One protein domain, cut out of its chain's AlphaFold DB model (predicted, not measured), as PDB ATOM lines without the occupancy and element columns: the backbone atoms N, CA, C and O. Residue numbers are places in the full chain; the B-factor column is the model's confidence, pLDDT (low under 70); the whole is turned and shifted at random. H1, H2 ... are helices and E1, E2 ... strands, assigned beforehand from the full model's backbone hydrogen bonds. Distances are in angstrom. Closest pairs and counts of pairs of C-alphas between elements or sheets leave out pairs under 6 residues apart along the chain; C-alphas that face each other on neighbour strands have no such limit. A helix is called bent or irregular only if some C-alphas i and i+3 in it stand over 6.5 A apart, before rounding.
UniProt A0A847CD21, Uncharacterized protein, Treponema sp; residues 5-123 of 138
ATOM      1  N   SER A   5      -4.741  -4.831  12.112       54.25
ATOM      2  CA  SER A   5      -4.504  -5.801  11.029       54.25
ATOM      3  C   SER A   5      -3.722  -5.206   9.858       54.25
ATOM      4  O   SER A   5      -3.040  -5.930   9.153       54.25
ATOM      5  N   ASP A   6      -3.798  -3.887   9.668       54.19
ATOM      6  CA  ASP A   6      -3.120  -3.201   8.562       54.19
ATOM      7  C   ASP A   6      -1.609  -3.048   8.817       54.19
ATOM      8  O   ASP A   6      -0.831  -2.920   7.883       54.19
ATOM      9  N   LEU A   7      -1.154  -3.086  10.075       52.22
ATOM     10  CA  LEU A   7       0.267  -2.921  10.410       52.22
ATOM     11  C   LEU A   7       1.071  -4.219  10.224       52.22
ATOM     12  O   LEU A   7       2.177  -4.170   9.697       52.22
ATOM     13  N   THR A   8       0.508  -5.374  10.586       59.25
ATOM     14  CA  THR A   8       1.202  -6.673  10.500       59.25
ATOM     15  C   THR A   8       1.378  -7.146   9.057       59.25
ATOM     16  O   THR A   8       2.450  -7.626   8.692       59.25
ATOM     17  N   ASP A   9       0.355  -6.950   8.217       61.66
ATOM     18  CA  ASP A   9       0.405  -7.326   6.799       61.66
ATOM     19  C   ASP A   9       1.502  -6.553   6.049       61.66
ATOM     20  O   ASP A   9       2.128  -7.082   5.130       61.66
ATOM     21  N   ASN A  10       1.771  -5.305   6.450       69.94
ATOM     22  CA  ASN A  10       2.809  -4.486   5.829       69.94
ATOM     23  C   ASN A  10       4.228  -4.964   6.184       69.94
ATOM     24  O   ASN A  10       5.095  -4.948   5.309       69.94
ATOM     25  N   ASP A  11       4.462  -5.439   7.411       80.56
ATOM     26  CA  ASP A  11       5.778  -5.935   7.840       80.56
ATOM     27  C   ASP A  11       6.136  -7.276   7.175       80.56
ATOM     28  O   ASP A  11       7.261  -7.471   6.701       80.56
ATOM     29  N   GLU A  12       5.172  -8.196   7.072       86.75
ATOM     30  CA  GLU A  12       5.373  -9.477   6.383       86.75
ATOM     31  C   GLU A  12       5.595  -9.277   4.879       86.75
ATOM     32  O   GLU A  12       6.527  -9.845   4.300       86.75
ATOM     33  N   LEU A  13       4.792  -8.415   4.247       88.56
ATOM     34  CA  LEU A  13       4.945  -8.075   2.835       88.56
ATOM     35  C   LEU A  13       6.303  -7.421   2.557       88.56
ATOM     36  O   LEU A  13       6.961  -7.754   1.567       88.56
ATOM     37  N   TYR A  14       6.744  -6.521   3.439       91.19
ATOM     38  CA  TYR A  14       8.054  -5.893   3.334       91.19
ATOM     39  C   TYR A  14       9.177  -6.933   3.374       91.19
ATOM     40  O   TYR A  14      10.071  -6.890   2.530       91.19
ATOM     41  N   SER A  15       9.108  -7.907   4.288       93.38
ATOM     42  CA  SER A  15      10.083  -9.004   4.371       93.38
ATOM     43  C   SER A  15      10.164  -9.801   3.061       93.38
ATOM     44  O   SER A  15      11.254 -10.054   2.543       93.38
ATOM     45  N   VAL A  16       9.013 -10.115   2.457       94.06
ATOM     46  CA  VAL A  16       8.953 -10.817   1.164       94.06
ATOM     47  C   VAL A  16       9.580  -9.986   0.044       94.06
ATOM     48  O   VAL A  16      10.371 -10.510  -0.741       94.06
ATOM     49  N   PHE A  17       9.266  -8.691  -0.047       94.81
ATOM     50  CA  PHE A  17       9.859  -7.815  -1.063       94.81
ATOM     51  C   PHE A  17      11.352  -7.604  -0.855       94.81
ATOM     52  O   PHE A  17      12.102  -7.546  -1.829       94.81
ATOM     53  N   TYR A  18      11.791  -7.536   0.396       95.44
ATOM     54  CA  TYR A  18      13.195  -7.423   0.743       95.44
ATOM     55  C   TYR A  18      13.987  -8.651   0.282       95.44
ATOM     56  O   TYR A  18      15.054  -8.506  -0.319       95.44
ATOM     57  N   GLU A  19      13.455  -9.856   0.501       96.75
ATOM     58  CA  GLU A  19      14.078 -11.101   0.045       96.75
ATOM     59  C   GLU A  19      14.034 -11.240  -1.483       96.75
ATOM     60  O   GLU A  19      15.030 -11.576  -2.125       96.75
ATOM     61  N   LEU A  20      12.910 -10.880  -2.106       96.19
ATOM     62  CA  LEU A  20      12.792 -10.849  -3.562       96.19
ATOM     63  C   LEU A  20      13.830  -9.907  -4.191       96.19
ATOM     64  O   LEU A  20      14.490 -10.270  -5.167       96.19
ATOM     65  N   ALA A  21      14.018  -8.720  -3.612       96.69
ATOM     66  CA  ALA A  21      15.009  -7.759  -4.071       96.69
ATOM     67  C   ALA A  21      16.445  -8.297  -3.962       96.69
ATOM     68  O   ALA A  21      17.260  -8.005  -4.838       96.69
ATOM     69  N   GLN A  22      16.760  -9.122  -2.952       97.12
ATOM     70  CA  GLN A  22      18.066  -9.791  -2.851       97.12
ATOM     71  C   GLN A  22      18.308 -10.751  -4.003       97.12
ATOM     72  O   GLN A  22      19.370 -10.707  -4.625       97.12
ATOM     73  N   HIS A  23      17.331 -11.603  -4.300       97.31
ATOM     74  CA  HIS A  23      17.454 -12.571  -5.383       97.31
ATOM     75  C   HIS A  23      17.549 -11.884  -6.747       97.31
ATOM     76  O   HIS A  23      18.373 -12.270  -7.577       97.31
ATOM     77  N   ILE A  24      16.767 -10.825  -6.972       96.88
ATOM     78  CA  ILE A  24      16.859 -10.032  -8.202       96.88
ATOM     79  C   ILE A  24      18.237  -9.377  -8.309       96.88
ATOM     80  O   ILE A  24      18.865  -9.463  -9.362       96.88
ATOM     81  N   ALA A  25      18.738  -8.764  -7.237       96.50
ATOM     82  CA  ALA A  25      20.058  -8.145  -7.232       96.50
ATOM     83  C   ALA A  25      21.174  -9.149  -7.540       96.50
ATOM     84  O   ALA A  25      22.044  -8.865  -8.367       96.50
ATOM     85  N   PHE A  26      21.090 -10.351  -6.969       96.25
ATOM     86  CA  PHE A  26      21.993 -11.451  -7.281       96.25
ATOM     87  C   PHE A  26      21.958 -11.823  -8.773       96.25
ATOM     88  O   PHE A  26      23.013 -11.896  -9.408       96.25
ATOM     89  N   LEU A  27      20.769 -11.996  -9.363       96.81
ATOM     90  CA  LEU A  27      20.614 -12.315 -10.788       96.81
ATOM     91  C   LEU A  27      21.149 -11.197 -11.685       96.81
ATOM     92  O   LEU A  27      21.911 -11.455 -12.616       96.81
ATOM     93  N   VAL A  28      20.795  -9.949 -11.380       96.12
ATOM     94  CA  VAL A  28      21.250  -8.769 -12.121       96.12
ATOM     95  C   VAL A  28      22.769  -8.681 -12.093       96.12
ATOM     96  O   VAL A  28      23.387  -8.433 -13.129       96.12
ATOM     97  N   ASN A  29      23.387  -8.882 -10.928       94.38
ATOM     98  CA  ASN A  29      24.836  -8.812 -10.739       94.38
ATOM     99  C   ASN A  29      25.582  -9.967 -11.395       94.38
ATOM    100  O   ASN A  29      26.617  -9.723 -12.009       94.38
ATOM    101  N   THR A  30      25.015 -11.168 -11.369       94.62
ATOM    102  CA  THR A  30      25.631 -12.362 -11.957       94.62
ATOM    103  C   THR A  30      25.522 -12.383 -13.481       94.62
ATOM    104  O   THR A  30      26.499 -12.670 -14.165       94.62
ATOM    105  N   LEU A  31      24.351 -12.048 -14.030       95.50
ATOM    106  CA  LEU A  31      24.075 -12.114 -15.471       95.50
ATOM    107  C   LEU A  31      24.336 -10.789 -16.202       95.50
ATOM    108  O   LEU A  31      24.082 -10.685 -17.398       95.50
ATOM    109  N   ASN A  32      24.822  -9.769 -15.487       92.75
ATOM    110  CA  ASN A  32      25.035  -8.415 -16.001       92.75
ATOM    111  C   ASN A  32      23.798  -7.831 -16.719       92.75
ATOM    112  O   ASN A  32      23.903  -7.228 -17.788       92.75
ATOM    113  N   LEU A  33      22.614  -8.025 -16.128       95.12
ATOM    114  CA  LEU A  33      21.365  -7.520 -16.698       95.12
ATOM    115  C   LEU A  33      21.347  -5.989 -16.676       95.12
ATOM    116  O   LEU A  33      21.660  -5.369 -15.657       95.12
ATOM    117  N   GLN A  34      20.939  -5.398 -17.797       95.12
ATOM    118  CA  GLN A  34      20.793  -3.949 -17.953       95.12
ATOM    119  C   GLN A  34      19.373  -3.464 -17.667       95.12
ATOM    120  O   GLN A  34      19.181  -2.291 -17.375       95.12
ATOM    121  N   LEU A  35      18.378  -4.347 -17.752       94.31
ATOM    122  CA  LEU A  35      16.977  -3.991 -17.580       94.31
ATOM    123  C   LEU A  35      16.268  -5.039 -16.730       94.31
ATOM    124  O   LEU A  35      16.331  -6.235 -17.019       94.31
ATOM    125  N   VAL A  36      15.559  -4.567 -15.711       94.75
ATOM    126  CA  VAL A  36      14.635  -5.350 -14.897       94.75
ATOM    127  C   VAL A  36      13.242  -4.769 -15.087       94.75
ATOM    128  O   VAL A  36      12.985  -3.613 -14.756       94.75
ATOM    129  N   CYS A  37      12.338  -5.582 -15.621       92.25
ATOM    130  CA  CYS A  37      10.947  -5.208 -15.820       92.25
ATOM    131  C   CYS A  37      10.069  -5.939 -14.801       92.25
ATOM    132  O   CYS A  37      10.078  -7.169 -14.746       92.25
ATOM    133  N   ILE A  38       9.301  -5.192 -14.008       91.06
ATOM    134  CA  ILE A  38       8.404  -5.742 -12.988       91.06
ATOM    135  C   ILE A  38       6.986  -5.827 -13.560       91.06
ATOM    136  O   ILE A  38       6.428  -4.839 -14.042       91.06
ATOM    137  N   CYS A  39       6.391  -7.016 -13.482       89.19
ATOM    138  CA  CYS A  39       5.061  -7.319 -14.011       89.19
ATOM    139  C   CYS A  39       4.177  -7.941 -12.925       89.19
ATOM    140  O   CYS A  39       4.675  -8.605 -12.022       89.19
ATOM    141  N   GLY A  40       2.855  -7.794 -13.059       83.94
ATOM    142  CA  GLY A  40       1.892  -8.578 -12.271       83.94
ATOM    143  C   GLY A  40       1.732  -8.173 -10.802       83.94
ATOM    144  O   GLY A  40       1.065  -8.885 -10.060       83.94
ATOM    145  N   ILE A  41       2.296  -7.037 -10.387       85.81
ATOM    146  CA  ILE A  41       2.120  -6.472  -9.044       85.81
ATOM    147  C   ILE A  41       1.212  -5.238  -9.081       85.81
ATOM    148  O   ILE A  41       1.157  -4.514 -10.080       85.81
ATOM    149  N   ASP A  42       0.492  -4.998  -7.985       84.81
ATOM    150  CA  ASP A  42      -0.317  -3.794  -7.804       84.81
ATOM    151  C   ASP A  42       0.570  -2.535  -7.797       84.81
ATOM    152  O   ASP A  42       1.650  -2.505  -7.197       84.81
ATOM    153  N   LYS A  43       0.087  -1.464  -8.435       83.88
ATOM    154  CA  LYS A  43       0.784  -0.177  -8.558       83.88
ATOM    155  C   LYS A  43       1.138   0.427  -7.201       83.88
ATOM    156  O   LYS A  43       2.127   1.145  -7.110       83.88
ATOM    157  N   LYS A  44       0.367   0.137  -6.147       86.19
ATOM    158  CA  LYS A  44       0.653   0.654  -4.797       86.19
ATOM    159  C   LYS A  44       1.981   0.160  -4.211       86.19
ATOM    160  O   LYS A  44       2.564   0.855  -3.391       86.19
ATOM    161  N   TYR A  45       2.465  -1.007  -4.639       89.25
ATOM    162  CA  TYR A  45       3.678  -1.627  -4.096       89.25
ATOM    163  C   TYR A  45       4.907  -1.452  -4.983       89.25
ATOM    164  O   TYR A  45       6.016  -1.791  -4.574       89.25
ATOM    165  N   ILE A  46       4.732  -0.930  -6.198       89.12
ATOM    166  CA  ILE A  46       5.801  -0.973  -7.190       89.12
ATOM    167  C   ILE A  46       6.970  -0.067  -6.836       89.12
ATOM    168  O   ILE A  46       8.108  -0.504  -6.926       89.12
ATOM    169  N   ASN A  47       6.695   1.143  -6.347       90.88
ATOM    170  CA  ASN A  47       7.742   2.094  -5.979       90.88
ATOM    171  C   ASN A  47       8.625   1.530  -4.856       90.88
ATOM    172  O   ASN A  47       9.844   1.633  -4.928       90.88
ATOM    173  N   LEU A  48       8.005   0.875  -3.865       91.88
ATOM    174  CA  LEU A  48       8.713   0.216  -2.769       91.88
ATOM    175  C   LEU A  48       9.621  -0.905  -3.291       91.88
ATOM    176  O   LEU A  48      10.791  -0.979  -2.930       91.88
ATOM    177  N   LEU A  49       9.095  -1.771  -4.160       93.19
ATOM    178  CA  LEU A  49       9.870  -2.880  -4.711       93.19
ATOM    179  C   LEU A  49      10.997  -2.393  -5.639       93.19
ATOM    180  O   LEU A  49      12.107  -2.917  -5.574       93.19
ATOM    181  N   GLU A  50      10.743  -1.386  -6.477       94.50
ATOM    182  CA  GLU A  50      11.759  -0.769  -7.337       94.50
ATOM    183  C   GLU A  50      12.899  -0.164  -6.511       94.50
ATOM    184  O   GLU A  50      14.069  -0.376  -6.837       94.50
ATOM    185  N   GLU A  51      12.575   0.551  -5.432       94.38
ATOM    186  CA  GLU A  51      13.561   1.126  -4.516       94.38
ATOM    187  C   GLU A  51      14.407   0.034  -3.853       94.38
ATOM    188  O   GLU A  51      15.636   0.076  -3.950       94.38
ATOM    189  N   LEU A  52      13.766  -0.998  -3.292       95.81
ATOM    190  CA  LEU A  52      14.455  -2.132  -2.673       95.81
ATOM    191  C   LEU A  52      15.389  -2.842  -3.660       95.81
ATOM    192  O   LEU A  52      16.543  -3.118  -3.334       95.81
ATOM    193  N   ILE A  53      14.936  -3.107  -4.889       96.19
ATOM    194  CA  ILE A  53      15.766  -3.737  -5.926       96.19
ATOM    195  C   ILE A  53      16.972  -2.851  -6.257       96.19
ATOM    196  O   ILE A  53      18.103  -3.343  -6.300       96.19
ATOM    197  N   ARG A  54      16.759  -1.547  -6.477       95.62
ATOM    198  CA  ARG A  54      17.843  -0.604  -6.795       95.62
ATOM    199  C   ARG A  54      18.865  -0.539  -5.665       95.62
ATOM    200  O   ARG A  54      20.065  -0.530  -5.948       95.62
ATOM    201  N   GLU A  55      18.409  -0.532  -4.418       95.56
ATOM    202  CA  GLU A  55      19.266  -0.552  -3.237       95.56
ATOM    203  C   GLU A  55      20.074  -1.855  -3.153       95.56
ATOM    204  O   GLU A  55      21.305  -1.811  -3.058       95.56
ATOM    205  N   ARG A  56      19.421  -3.024  -3.265       95.88
ATOM    206  CA  ARG A  56      20.111  -4.321  -3.168       95.88
ATOM    207  C   ARG A  56      21.128  -4.515  -4.293       95.88
ATOM    208  O   ARG A  56      22.233  -4.969  -4.004       95.88
ATOM    209  N   ILE A  57      20.808  -4.127  -5.535       95.31
ATOM    210  CA  ILE A  57      21.747  -4.199  -6.673       95.31
ATOM    211  C   ILE A  57      23.017  -3.419  -6.349       95.31
ATOM    212  O   ILE A  57      24.115  -3.941  -6.538       95.31
ATOM    213  N   LYS A  58      22.864  -2.192  -5.835       93.62
ATOM    214  CA  LYS A  58      23.977  -1.308  -5.490       93.62
ATOM    215  C   LYS A  58      24.824  -1.869  -4.346       93.62
ATOM    216  O   LYS A  58      26.044  -1.828  -4.441       93.62
ATOM    217  N   ILE A  59      24.196  -2.384  -3.288       94.50
ATOM    218  CA  ILE A  59      24.901  -2.936  -2.117       94.50
ATOM    219  C   ILE A  59      25.677  -4.209  -2.475       94.50
ATOM    220  O   ILE A  59      26.788  -4.404  -1.996       94.50
ATOM    221  N   GLN A  60      25.099  -5.082  -3.303       94.38
ATOM    222  CA  GLN A  60      25.709  -6.364  -3.674       94.38
ATOM    223  C   GLN A  60      26.689  -6.257  -4.849       94.38
ATOM    224  O   GLN A  60      27.240  -7.267  -5.291       94.38
ATOM    225  N   TRP A  61      26.886  -5.063  -5.408       93.75
ATOM    226  CA  TRP A  61      27.803  -4.870  -6.520       93.75
ATOM    227  C   TRP A  61      29.248  -4.865  -6.019       93.75
ATOM    228  O   TRP A  61      29.635  -4.031  -5.210       93.75
ATOM    229  N   ALA A  62      30.052  -5.811  -6.506       88.38
ATOM    230  CA  ALA A  62      31.402  -6.057  -5.996       88.38
ATOM    231  C   ALA A  62      32.465  -5.053  -6.481       88.38
ATOM    232  O   ALA A  62      33.607  -5.114  -6.029       88.38
ATOM    233  N   TYR A  63      32.125  -4.169  -7.421       89.19
ATOM    234  CA  TYR A  63      33.079  -3.274  -8.075       89.19
ATOM    235  C   TYR A  63      32.790  -1.809  -7.749       89.19
ATOM    236  O   TYR A  63      31.636  -1.394  -7.676       89.19
ATOM    237  N   ASP A  64      33.841  -0.993  -7.686       85.69
ATOM    238  CA  ASP A  64      33.726   0.452  -7.431       85.69
ATOM    239  C   ASP A  64      33.116   1.237  -8.609       85.69
ATOM    240  O   ASP A  64      32.717   2.396  -8.478       85.69
ATOM    241  N   MET A  65      33.032   0.611  -9.786       89.19
ATOM    242  CA  MET A  65      32.402   1.211 -10.957       89.19
ATOM    243  C   MET A  65      30.883   1.197 -10.830       89.19
ATOM    244  O   MET A  65      30.284   0.183 -10.473       89.19
ATOM    245  N   LYS A  66      30.237   2.296 -11.229       84.56
ATOM    246  CA  LYS A  66      28.777   2.330 -11.328       84.56
ATOM    247  C   LYS A  66      28.299   1.336 -12.379       84.56
ATOM    248  O   LYS A  66      28.699   1.400 -13.540       84.56
ATOM    249  N   LYS A  67      27.391   0.459 -11.968       86.94
ATOM    250  CA  LYS A  67      26.667  -0.418 -12.877       86.94
ATOM    251  C   LYS A  67      25.617   0.375 -13.656       86.94
ATOM    252  O   LYS A  67      24.885   1.163 -13.062       86.94
ATOM    253  N   ASN A  68      25.525   0.134 -14.962       90.88
ATOM    254  CA  ASN A  68      24.428   0.638 -15.782       90.88
ATOM    255  C   ASN A  68      23.276  -0.373 -15.759       90.88
ATOM    256  O   ASN A  68      23.418  -1.474 -16.289       90.88
ATOM    257  N   TYR A  69      22.174  -0.021 -15.103       93.44
ATOM    258  CA  TYR A  69      20.968  -0.836 -15.045       93.44
ATOM    259  C   TYR A  69      19.740   0.053 -14.887       93.44
ATOM    260  O   TYR A  69      19.828   1.145 -14.317       93.44
ATOM    261  N   ASP A  70      18.595  -0.457 -15.322       94.38
ATOM    262  CA  ASP A  70      17.308   0.173 -15.092       94.38
ATOM    263  C   ASP A  70      16.269  -0.794 -14.534       94.38
ATOM    264  O   ASP A  70      16.313  -2.001 -14.782       94.38
ATOM    265  N   VAL A  71      15.343  -0.251 -13.746       93.62
ATOM    266  CA  VAL A  71      14.286  -1.002 -13.059       93.62
ATOM    267  C   VAL A  71      12.974  -0.251 -13.227       93.62
ATOM    268  O   VAL A  71      12.838   0.861 -12.716       93.62
ATOM    269  N   HIS A  72      12.017  -0.851 -13.928       91.19
ATOM    270  CA  HIS A  72      10.731  -0.214 -14.204       91.19
ATOM    271  C   HIS A  72       9.564  -1.197 -14.188       91.19
ATOM    272  O   HIS A  72       9.709  -2.383 -14.494       91.19
ATOM    273  N   MET A  73       8.371  -0.662 -13.949       87.38
ATOM    274  CA  MET A  73       7.110  -1.330 -14.251       87.38
ATOM    275  C   MET A  73       6.930  -1.588 -15.753       87.38
ATOM    276  O   MET A  73       7.158  -0.714 -16.592       87.38
ATOM    277  N   ALA A  74       6.385  -2.757 -16.090       84.69
ATOM    278  CA  ALA A  74       5.904  -3.038 -17.436       84.69
ATOM    279  C   ALA A  74       4.812  -2.057 -17.882       84.69
ATOM    280  O   ALA A  74       3.767  -1.930 -17.238       84.69
ATOM    281  N   SER A  75       4.989  -1.457 -19.061       82.25
ATOM    282  CA  SER A  75       4.024  -0.514 -19.647       82.25
ATOM    283  C   SER A  75       2.638  -1.128 -19.875       82.25
ATOM    284  O   SER A  75       1.627  -0.434 -19.807       82.25
ATOM    285  N   PHE A  76       2.583  -2.441 -20.110       81.62
ATOM    286  CA  PHE A  76       1.354  -3.187 -20.387       81.62
ATOM    287  C   PHE A  76       0.602  -3.650 -19.125       81.62
ATOM    288  O   PHE A  76      -0.478  -4.227 -19.237       81.62
ATOM    289  N   GLY A  77       1.135  -3.403 -17.922       82.94
ATOM    290  CA  GLY A  77       0.451  -3.688 -16.659       82.94
ATOM    291  C   GLY A  77      -0.087  -5.122 -16.558       82.94
ATOM    292  O   GLY A  77       0.670  -6.088 -16.656       82.94
ATOM    293  N   SER A  78      -1.402  -5.265 -16.369       82.19
ATOM    294  CA  SER A  78      -2.070  -6.561 -16.179       82.19
ATOM    295  C   SER A  78      -2.119  -7.440 -17.431       82.19
ATOM    296  O   SER A  78      -2.231  -8.656 -17.304       82.19
ATOM    297  N   ILE A  79      -2.003  -6.864 -18.633       88.62
ATOM    298  CA  ILE A  79      -2.012  -7.632 -19.889       88.62
ATOM    299  C   ILE A  79      -0.605  -8.002 -20.368       88.62
ATOM    300  O   ILE A  79      -0.478  -8.666 -21.393       88.62
ATOM    301  N   ALA A  80       0.449  -7.619 -19.638       88.69
ATOM    302  CA  ALA A  80       1.837  -7.853 -20.040       88.69
ATOM    303  C   ALA A  80       2.129  -9.336 -20.326       88.69
ATOM    304  O   ALA A  80       2.767  -9.658 -21.325       88.69
ATOM    305  N   VAL A  81       1.599 -10.242 -19.496       88.69
ATOM    306  CA  VAL A  81       1.783 -11.693 -19.668       88.69
ATOM    307  C   VAL A  81       1.073 -12.198 -20.924       88.69
ATOM    308  O   VAL A  81       1.674 -12.912 -21.722       88.69
ATOM    309  N   ALA A  82      -0.182 -11.795 -21.140       92.00
ATOM    310  CA  ALA A  82      -0.946 -12.195 -22.322       92.00
ATOM    311  C   ALA A  82      -0.323 -11.643 -23.614       92.00
ATOM    312  O   ALA A  82      -0.237 -12.352 -24.615       92.00
ATOM    313  N   TYR A  83       0.163 -10.401 -23.573       92.00
ATOM    314  CA  TYR A  83       0.859  -9.774 -24.690       92.00
ATOM    315  C   TYR A  83       2.178 -10.491 -25.010       92.00
ATOM    316  O   TYR A  83       2.457 -10.766 -26.177       92.00
ATOM    317  N   GLY A  84       2.959 -10.858 -23.989       90.00
ATOM    318  CA  GLY A  84       4.174 -11.658 -24.153       90.00
ATOM    319  C   GLY A  84       3.890 -13.041 -24.746       90.00
ATOM    320  O   GLY A  84       4.555 -13.450 -25.692       90.00
ATOM    321  N   ALA A  85       2.845 -13.723 -24.268       91.69
ATOM    322  CA  ALA A  85       2.434 -15.023 -24.795       91.69
ATOM    323  C   ALA A  85       1.983 -14.948 -26.267       91.69
ATOM    324  O   ALA A  85       2.386 -15.774 -27.084       91.69
ATOM    325  N   ALA A  86       1.194 -13.931 -26.630       94.62
ATOM    326  CA  ALA A  86       0.801 -13.697 -28.017       94.62
ATOM    327  C   ALA A  86       2.008 -13.351 -28.903       94.62
ATOM    328  O   ALA A  86       2.091 -13.816 -30.037       94.62
ATOM    329  N   SER A  87       2.962 -12.579 -28.373       92.19
ATOM    330  CA  SER A  87       4.197 -12.227 -29.079       92.19
ATOM    331  C   SER A  87       5.066 -13.454 -29.344       92.19
ATOM    332  O   SER A  87       5.584 -13.579 -30.443       92.19
ATOM    333  N   MET A  88       5.152 -14.395 -28.399       90.81
ATOM    334  CA  MET A  88       5.862 -15.663 -28.600       90.81
ATOM    335  C   MET A  88       5.236 -16.490 -29.735       90.81
ATOM    336  O   MET A  88       5.948 -17.035 -30.573       90.81
ATOM    337  N   PHE A  89       3.903 -16.553 -29.808       89.38
ATOM    338  CA  PHE A  89       3.222 -17.216 -30.925       89.38
ATOM    339  C   PHE A  89       3.468 -16.494 -32.261       89.38
ATOM    340  O   PHE A  89       3.659 -17.130 -33.297       89.38
ATOM    341  N   LEU A  90       3.488 -15.162 -32.242       91.25
ATOM    342  CA  LEU A  90       3.758 -14.348 -33.423       91.25
ATOM    343  C   LEU A  90       5.200 -14.517 -33.921       91.25
ATOM    344  O   LEU A  90       5.422 -14.622 -35.124       91.25
ATOM    345  N   GLU A  91       6.163 -14.578 -33.001       88.38
ATOM    346  CA  GLU A  91       7.572 -14.846 -33.289       88.38
ATOM    347  C   GLU A  91       7.736 -16.199 -33.977       88.38
ATOM    348  O   GLU A  91       8.437 -16.291 -34.977       88.38
ATOM    349  N   GLN A  92       7.021 -17.224 -33.509       84.94
ATOM    350  CA  GLN A  92       6.989 -18.520 -34.181       84.94
ATOM    351  C   GLN A  92       6.396 -18.402 -35.588       84.94
ATOM    352  O   GLN A  92       6.983 -18.906 -36.536       84.94
ATOM    353  N   LEU A  93       5.262 -17.716 -35.752       84.44
ATOM    354  CA  LEU A  93       4.589 -17.599 -37.050       84.44
ATOM    355  C   LEU A  93       5.452 -16.918 -38.124       84.44
ATOM    356  O   LEU A  93       5.359 -17.278 -39.297       84.44
ATOM    357  N   PHE A  94       6.260 -15.934 -37.729       85.94
ATOM    358  CA  PHE A  94       7.104 -15.145 -38.629       85.94
ATOM    359  C   PHE A  94       8.593 -15.497 -38.554       85.94
ATOM    360  O   PHE A  94       9.405 -14.797 -39.167       85.94
ATOM    361  N   SER A  95       8.974 -16.557 -37.838       81.69
ATOM    362  CA  SER A  95      10.363 -16.997 -37.827       81.69
ATOM    363  C   SER A  95      10.755 -17.472 -39.223       81.69
ATOM    364  O   SER A  95      10.010 -18.171 -39.920       81.69
ATOM    365  N   LEU A  96      11.933 -17.045 -39.676       76.06
ATOM    366  CA  LEU A  96      12.498 -17.596 -40.898       76.06
ATOM    367  C   LEU A  96      12.778 -19.084 -40.650       76.06
ATOM    368  O   LEU A  96      13.271 -19.420 -39.571       76.06
ATOM    369  N   PRO A  97      12.492 -19.978 -41.614       69.75
ATOM    370  CA  PRO A  97      12.888 -21.372 -41.492       69.75
ATOM    371  C   PRO A  97      14.395 -21.430 -41.255       69.75
ATOM    372  O   PRO A  97      15.166 -20.907 -42.066       69.75
ATOM    373  N   ASP A  98      14.814 -22.041 -40.147       65.81
ATOM    374  CA  ASP A  98      16.230 -22.254 -39.882       65.81
ATOM    375  C   ASP A  98      16.814 -23.102 -41.015       65.81
ATOM    376  O   ASP A  98      16.497 -24.280 -41.178       65.81
ATOM    377  N   ILE A  99      17.705 -22.505 -41.808       62.84
ATOM    378  CA  ILE A  99      18.423 -23.184 -42.900       62.84
ATOM    379  C   ILE A  99      19.439 -24.226 -42.392       62.84
ATOM    380  O   ILE A  99      20.210 -24.773 -43.177       62.84
ATOM    381  N   SER A 100      19.486 -24.478 -41.082       64.25
ATOM    382  CA  SER A 100      20.532 -25.244 -40.404       64.25
ATOM    383  C   SER A 100      20.090 -26.601 -39.850       64.25
ATOM    384  O   SER A 100      20.867 -27.214 -39.120       64.25
ATOM    385  N   VAL A 101      18.915 -27.140 -40.214       54.47
ATOM    386  CA  VAL A 101      18.506 -28.465 -39.712       54.47
ATOM    387  C   VAL A 101      18.105 -29.436 -40.819       54.47
ATOM    388  O   VAL A 101      16.988 -29.437 -41.333       54.47
ATOM    389  N   ASN A 102      19.025 -30.365 -41.085       53.72
ATOM    390  CA  ASN A 102      18.684 -31.725 -41.475       53.72
ATOM    391  C   ASN A 102      17.813 -32.327 -40.361       53.72
ATOM    392  O   ASN A 102      18.322 -32.696 -39.308       53.72
ATOM    393  N   THR A 103      16.501 -32.361 -40.591       55.50
ATOM    394  CA  THR A 103      15.505 -33.245 -39.966       55.50
ATOM    395  C   THR A 103      15.763 -33.644 -38.503       55.50
ATOM    396  O   THR A 103      16.339 -34.698 -38.237       55.50
ATOM    397  N   CYS A 104      15.230 -32.887 -37.542       46.34
ATOM    398  CA  CYS A 104      14.777 -33.495 -36.288       46.34
ATOM    399  C   CYS A 104      13.622 -32.695 -35.666       46.34
ATOM    400  O   CYS A 104      13.811 -31.801 -34.849       46.34
ATOM    401  N   SER A 105      12.420 -33.042 -36.129       59.03
ATOM    402  CA  SER A 105      11.136 -33.041 -35.415       59.03
ATOM    403  C   SER A 105      10.776 -31.855 -34.519       59.03
ATOM    404  O   SER A 105      10.556 -32.010 -33.320       59.03
ATOM    405  N   SER A 106      10.537 -30.697 -35.127       59.69
ATOM    406  CA  SER A 106       9.414 -29.853 -34.701       59.69
ATOM    407  C   SER A 106       8.401 -29.833 -35.846       59.69
ATOM    408  O   SER A 106       8.830 -29.635 -36.986       59.69
ATOM    409  N   PRO A 107       7.099 -30.088 -35.608       60.16
ATOM    410  CA  PRO A 107       6.109 -29.990 -36.671       60.16
ATOM    411  C   PRO A 107       6.160 -28.568 -37.225       60.16
ATOM    412  O   PRO A 107       6.052 -27.590 -36.480       60.16
ATOM    413  N   HIS A 108       6.393 -28.462 -38.531       65.00
ATOM    414  CA  HIS A 108       6.430 -27.179 -39.214       65.00
ATOM    415  C   HIS A 108       5.090 -26.480 -38.959       65.00
ATOM    416  O   HIS A 108       4.039 -27.116 -39.018       65.00
ATOM    417  N   ILE A 109       5.093 -25.171 -38.707       66.94
ATOM    418  CA  ILE A 109       3.862 -24.399 -38.442       66.94
ATOM    419  C   ILE A 109       2.813 -24.608 -39.539       66.94
ATOM    420  O   ILE A 109       1.620 -24.613 -39.259       66.94
ATOM    421  N   LEU A 110       3.251 -24.866 -40.773       64.31
ATOM    422  CA  LEU A 110       2.372 -25.256 -41.868       64.31
ATOM    423  C   LEU A 110       1.606 -26.553 -41.576       64.31
ATOM    424  O   LEU A 110       0.396 -26.563 -41.755       64.31
ATOM    425  N   GLU A 111       2.252 -27.603 -41.062       70.00
ATOM    426  CA  GLU A 111       1.580 -28.856 -40.688       70.00
ATOM    427  C   GLU A 111       0.545 -28.631 -39.573       70.00
ATOM    428  O   GLU A 111      -0.593 -29.093 -39.675       70.00
ATOM    429  N   PHE A 112       0.889 -27.841 -38.552       70.44
ATOM    430  CA  PHE A 112      -0.035 -27.482 -37.471       70.44
ATOM    431  C   PHE A 112      -1.223 -26.628 -37.952       70.44
ATOM    432  O   PHE A 112      -2.373 -26.869 -37.590       70.44
ATOM    433  N   LEU A 113      -0.986 -25.633 -38.808       73.81
ATOM    434  CA  LEU A 113      -2.062 -24.812 -39.368       73.81
ATOM    435  C   LEU A 113      -2.938 -25.614 -40.336       73.81
ATOM    436  O   LEU A 113      -4.153 -25.394 -40.390       73.81
ATOM    437  N   THR A 114      -2.357 -26.569 -41.067       77.25
ATOM    438  CA  THR A 114      -3.135 -27.485 -41.905       77.25
ATOM    439  C   THR A 114      -4.009 -28.415 -41.071       77.25
ATOM    440  O   THR A 114      -5.171 -28.582 -41.435       77.25
ATOM    441  N   SER A 115      -3.533 -28.931 -39.929       75.94
ATOM    442  CA  SER A 115      -4.337 -29.796 -39.050       75.94
ATOM    443  C   SER A 115      -5.496 -29.052 -38.372       75.94
ATOM    444  O   SER A 115      -6.596 -29.591 -38.255       75.94
ATOM    445  N   ILE A 116      -5.312 -27.776 -38.016       74.00
ATOM    446  CA  ILE A 116      -6.408 -26.924 -37.518       74.00
ATOM    447  C   ILE A 116      -7.433 -26.621 -38.621       74.00
ATOM    448  O   ILE A 116      -8.639 -26.536 -38.367       74.00
ATOM    449  N   SER A 117      -6.966 -26.414 -39.854       73.06
ATOM    450  CA  SER A 117      -7.836 -26.064 -40.981       73.06
ATOM    451  C   SER A 117      -8.694 -27.246 -41.438       73.06
ATOM    452  O   SER A 117      -9.852 -27.052 -41.812       73.06
ATOM    453  N   THR A 118      -8.171 -28.472 -41.366       69.06
ATOM    454  CA  THR A 118      -8.923 -29.692 -41.690       69.06
ATOM    455  C   THR A 118      -9.994 -30.008 -40.646       69.06
ATOM    456  O   THR A 118     -11.121 -30.319 -41.030       69.06
ATOM    457  N   GLU A 119      -9.729 -29.813 -39.348       62.12
ATOM    458  CA  GLU A 119     -10.740 -30.010 -38.291       62.12
ATOM    459  C   GLU A 119     -11.950 -29.064 -38.397       62.12
ATOM    460  O   GLU A 119     -13.065 -29.422 -38.005       62.12
ATOM    461  N   LYS A 120     -11.766 -27.850 -38.932       58.84
ATOM    462  CA  LYS A 120     -12.874 -26.899 -39.125       58.84
ATOM    463  C   LYS A 120     -13.795 -27.271 -40.290       58.84
ATOM    464  O   LYS A 120     -14.980 -26.945 -40.232       58.84
ATOM    465  N   ASN A 121     -13.293 -27.968 -41.311       55.41
ATOM    466  CA  ASN A 121     -14.097 -28.363 -42.474       55.41
ATOM    467  C   ASN A 121     -15.045 -29.539 -42.184       55.41
ATOM    468  O   ASN A 121     -16.133 -29.585 -42.756       55.41
ATOM    469  N   ASP A 122     -14.714 -30.421 -41.239       55.12
ATOM    470  CA  ASP A 122     -15.576 -31.562 -40.888       55.12
ATOM    471  C   ASP A 122     -16.821 -31.176 -40.069       55.12
ATOM    472  O   ASP A 122     -17.816 -31.904 -40.044       55.12
ATOM    473  N   LYS A 123     -16.823 -30.003 -39.421       52.72
ATOM    474  CA  LYS A 123     -17.948 -29.559 -38.574       52.72
ATOM    475  C   LYS A 123     -19.001 -28.716 -39.302       52.72
ATOM    476  O   LYS A 123     -20.066 -28.486 -38.734       52.72
TER     477      LYS A 123
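This is residues 5 to 123 of the 138 residues of an uncharacterized protein of Treponema sp (UniProt A0A847CD21). A small head, made of the two-strand sheet E1 and E2 with H2 packed on it and H1 packed on H2, is followed by H3, which leads away as an arm towards a long loop and H4 at the far end. Residues 5 to 12 of H1 stick out. The printed part has 119 residues with four named helices and two named strands, in the order H1 E1 H2 E2 H3 H4; the sheet is parallel and the class mostly helix. It is extended, with a radius of gyration of the C-alphas of 21.7 A, and flat, spanning 61 by 42 by 22 A.

Begin at E1, residues 35 to 38, and E2, residues 70 to 73, parallel neighbours at 22 degrees; N 36 and O 70, 2.8 A apart, are within hydrogen-bond range. With H2, residues 43 to 59, they form a strand-helix-strand unit, two parallel strands with a helix between them in the chain, with a right-handed crossover. The closest C-alphas of H2 and E2 are those of Glu 50 and Val 71, 6.3 A. H1, residues 5 to 31, touches H2 with residues 17 to 29 alone, at a steep tilt of 46 degrees, the same way; Ala 25 and Ile 57 have the closest C-alphas, 4.3 A. H3, residues 77 to 94, and H4, residues 109 to 122, are close but not clearly touching, about perpendicular at 81 degrees, with the C-alphas of Leu 93 and Ile 109 closest at 7.0 A. H3 is apart from H1 and H2. O i to N i+4 pairs are within hydrogen-bond range in 21 of 23 for H1, 11 of 13 for H2, 12 of 14 for H3 and 8 of 10 for H4.

Find C-alpha 35 at (16.977, -3.991, -17.580), where E1 begins; E1 covers 9.9 A and E2 10.3 A. H1 runs 39.5 A from C-alpha 5 at (-4.504, -5.801, 11.029). H2 covers 25.1 A, H3 25.7 A and H4 20.9 A, ending at C-alpha 122, (-15.576, -31.562, -40.888). H2 and H3 are irregular: C-alphas 44 and 47, and 78 and 81, are each 7.3 A apart. H3 has a kink of 29 degrees near residue 84.

The C-alphas of Asp 64 and Asp 122, the two farthest apart, are 67.6 A apart. The printed part has no cut; the link from H3 to H4, 14 residues, is long. Mean pLDDT of the printed part is 83.1, and residues 5 to 10, 97 to 110 and 118 to 123 are under 70.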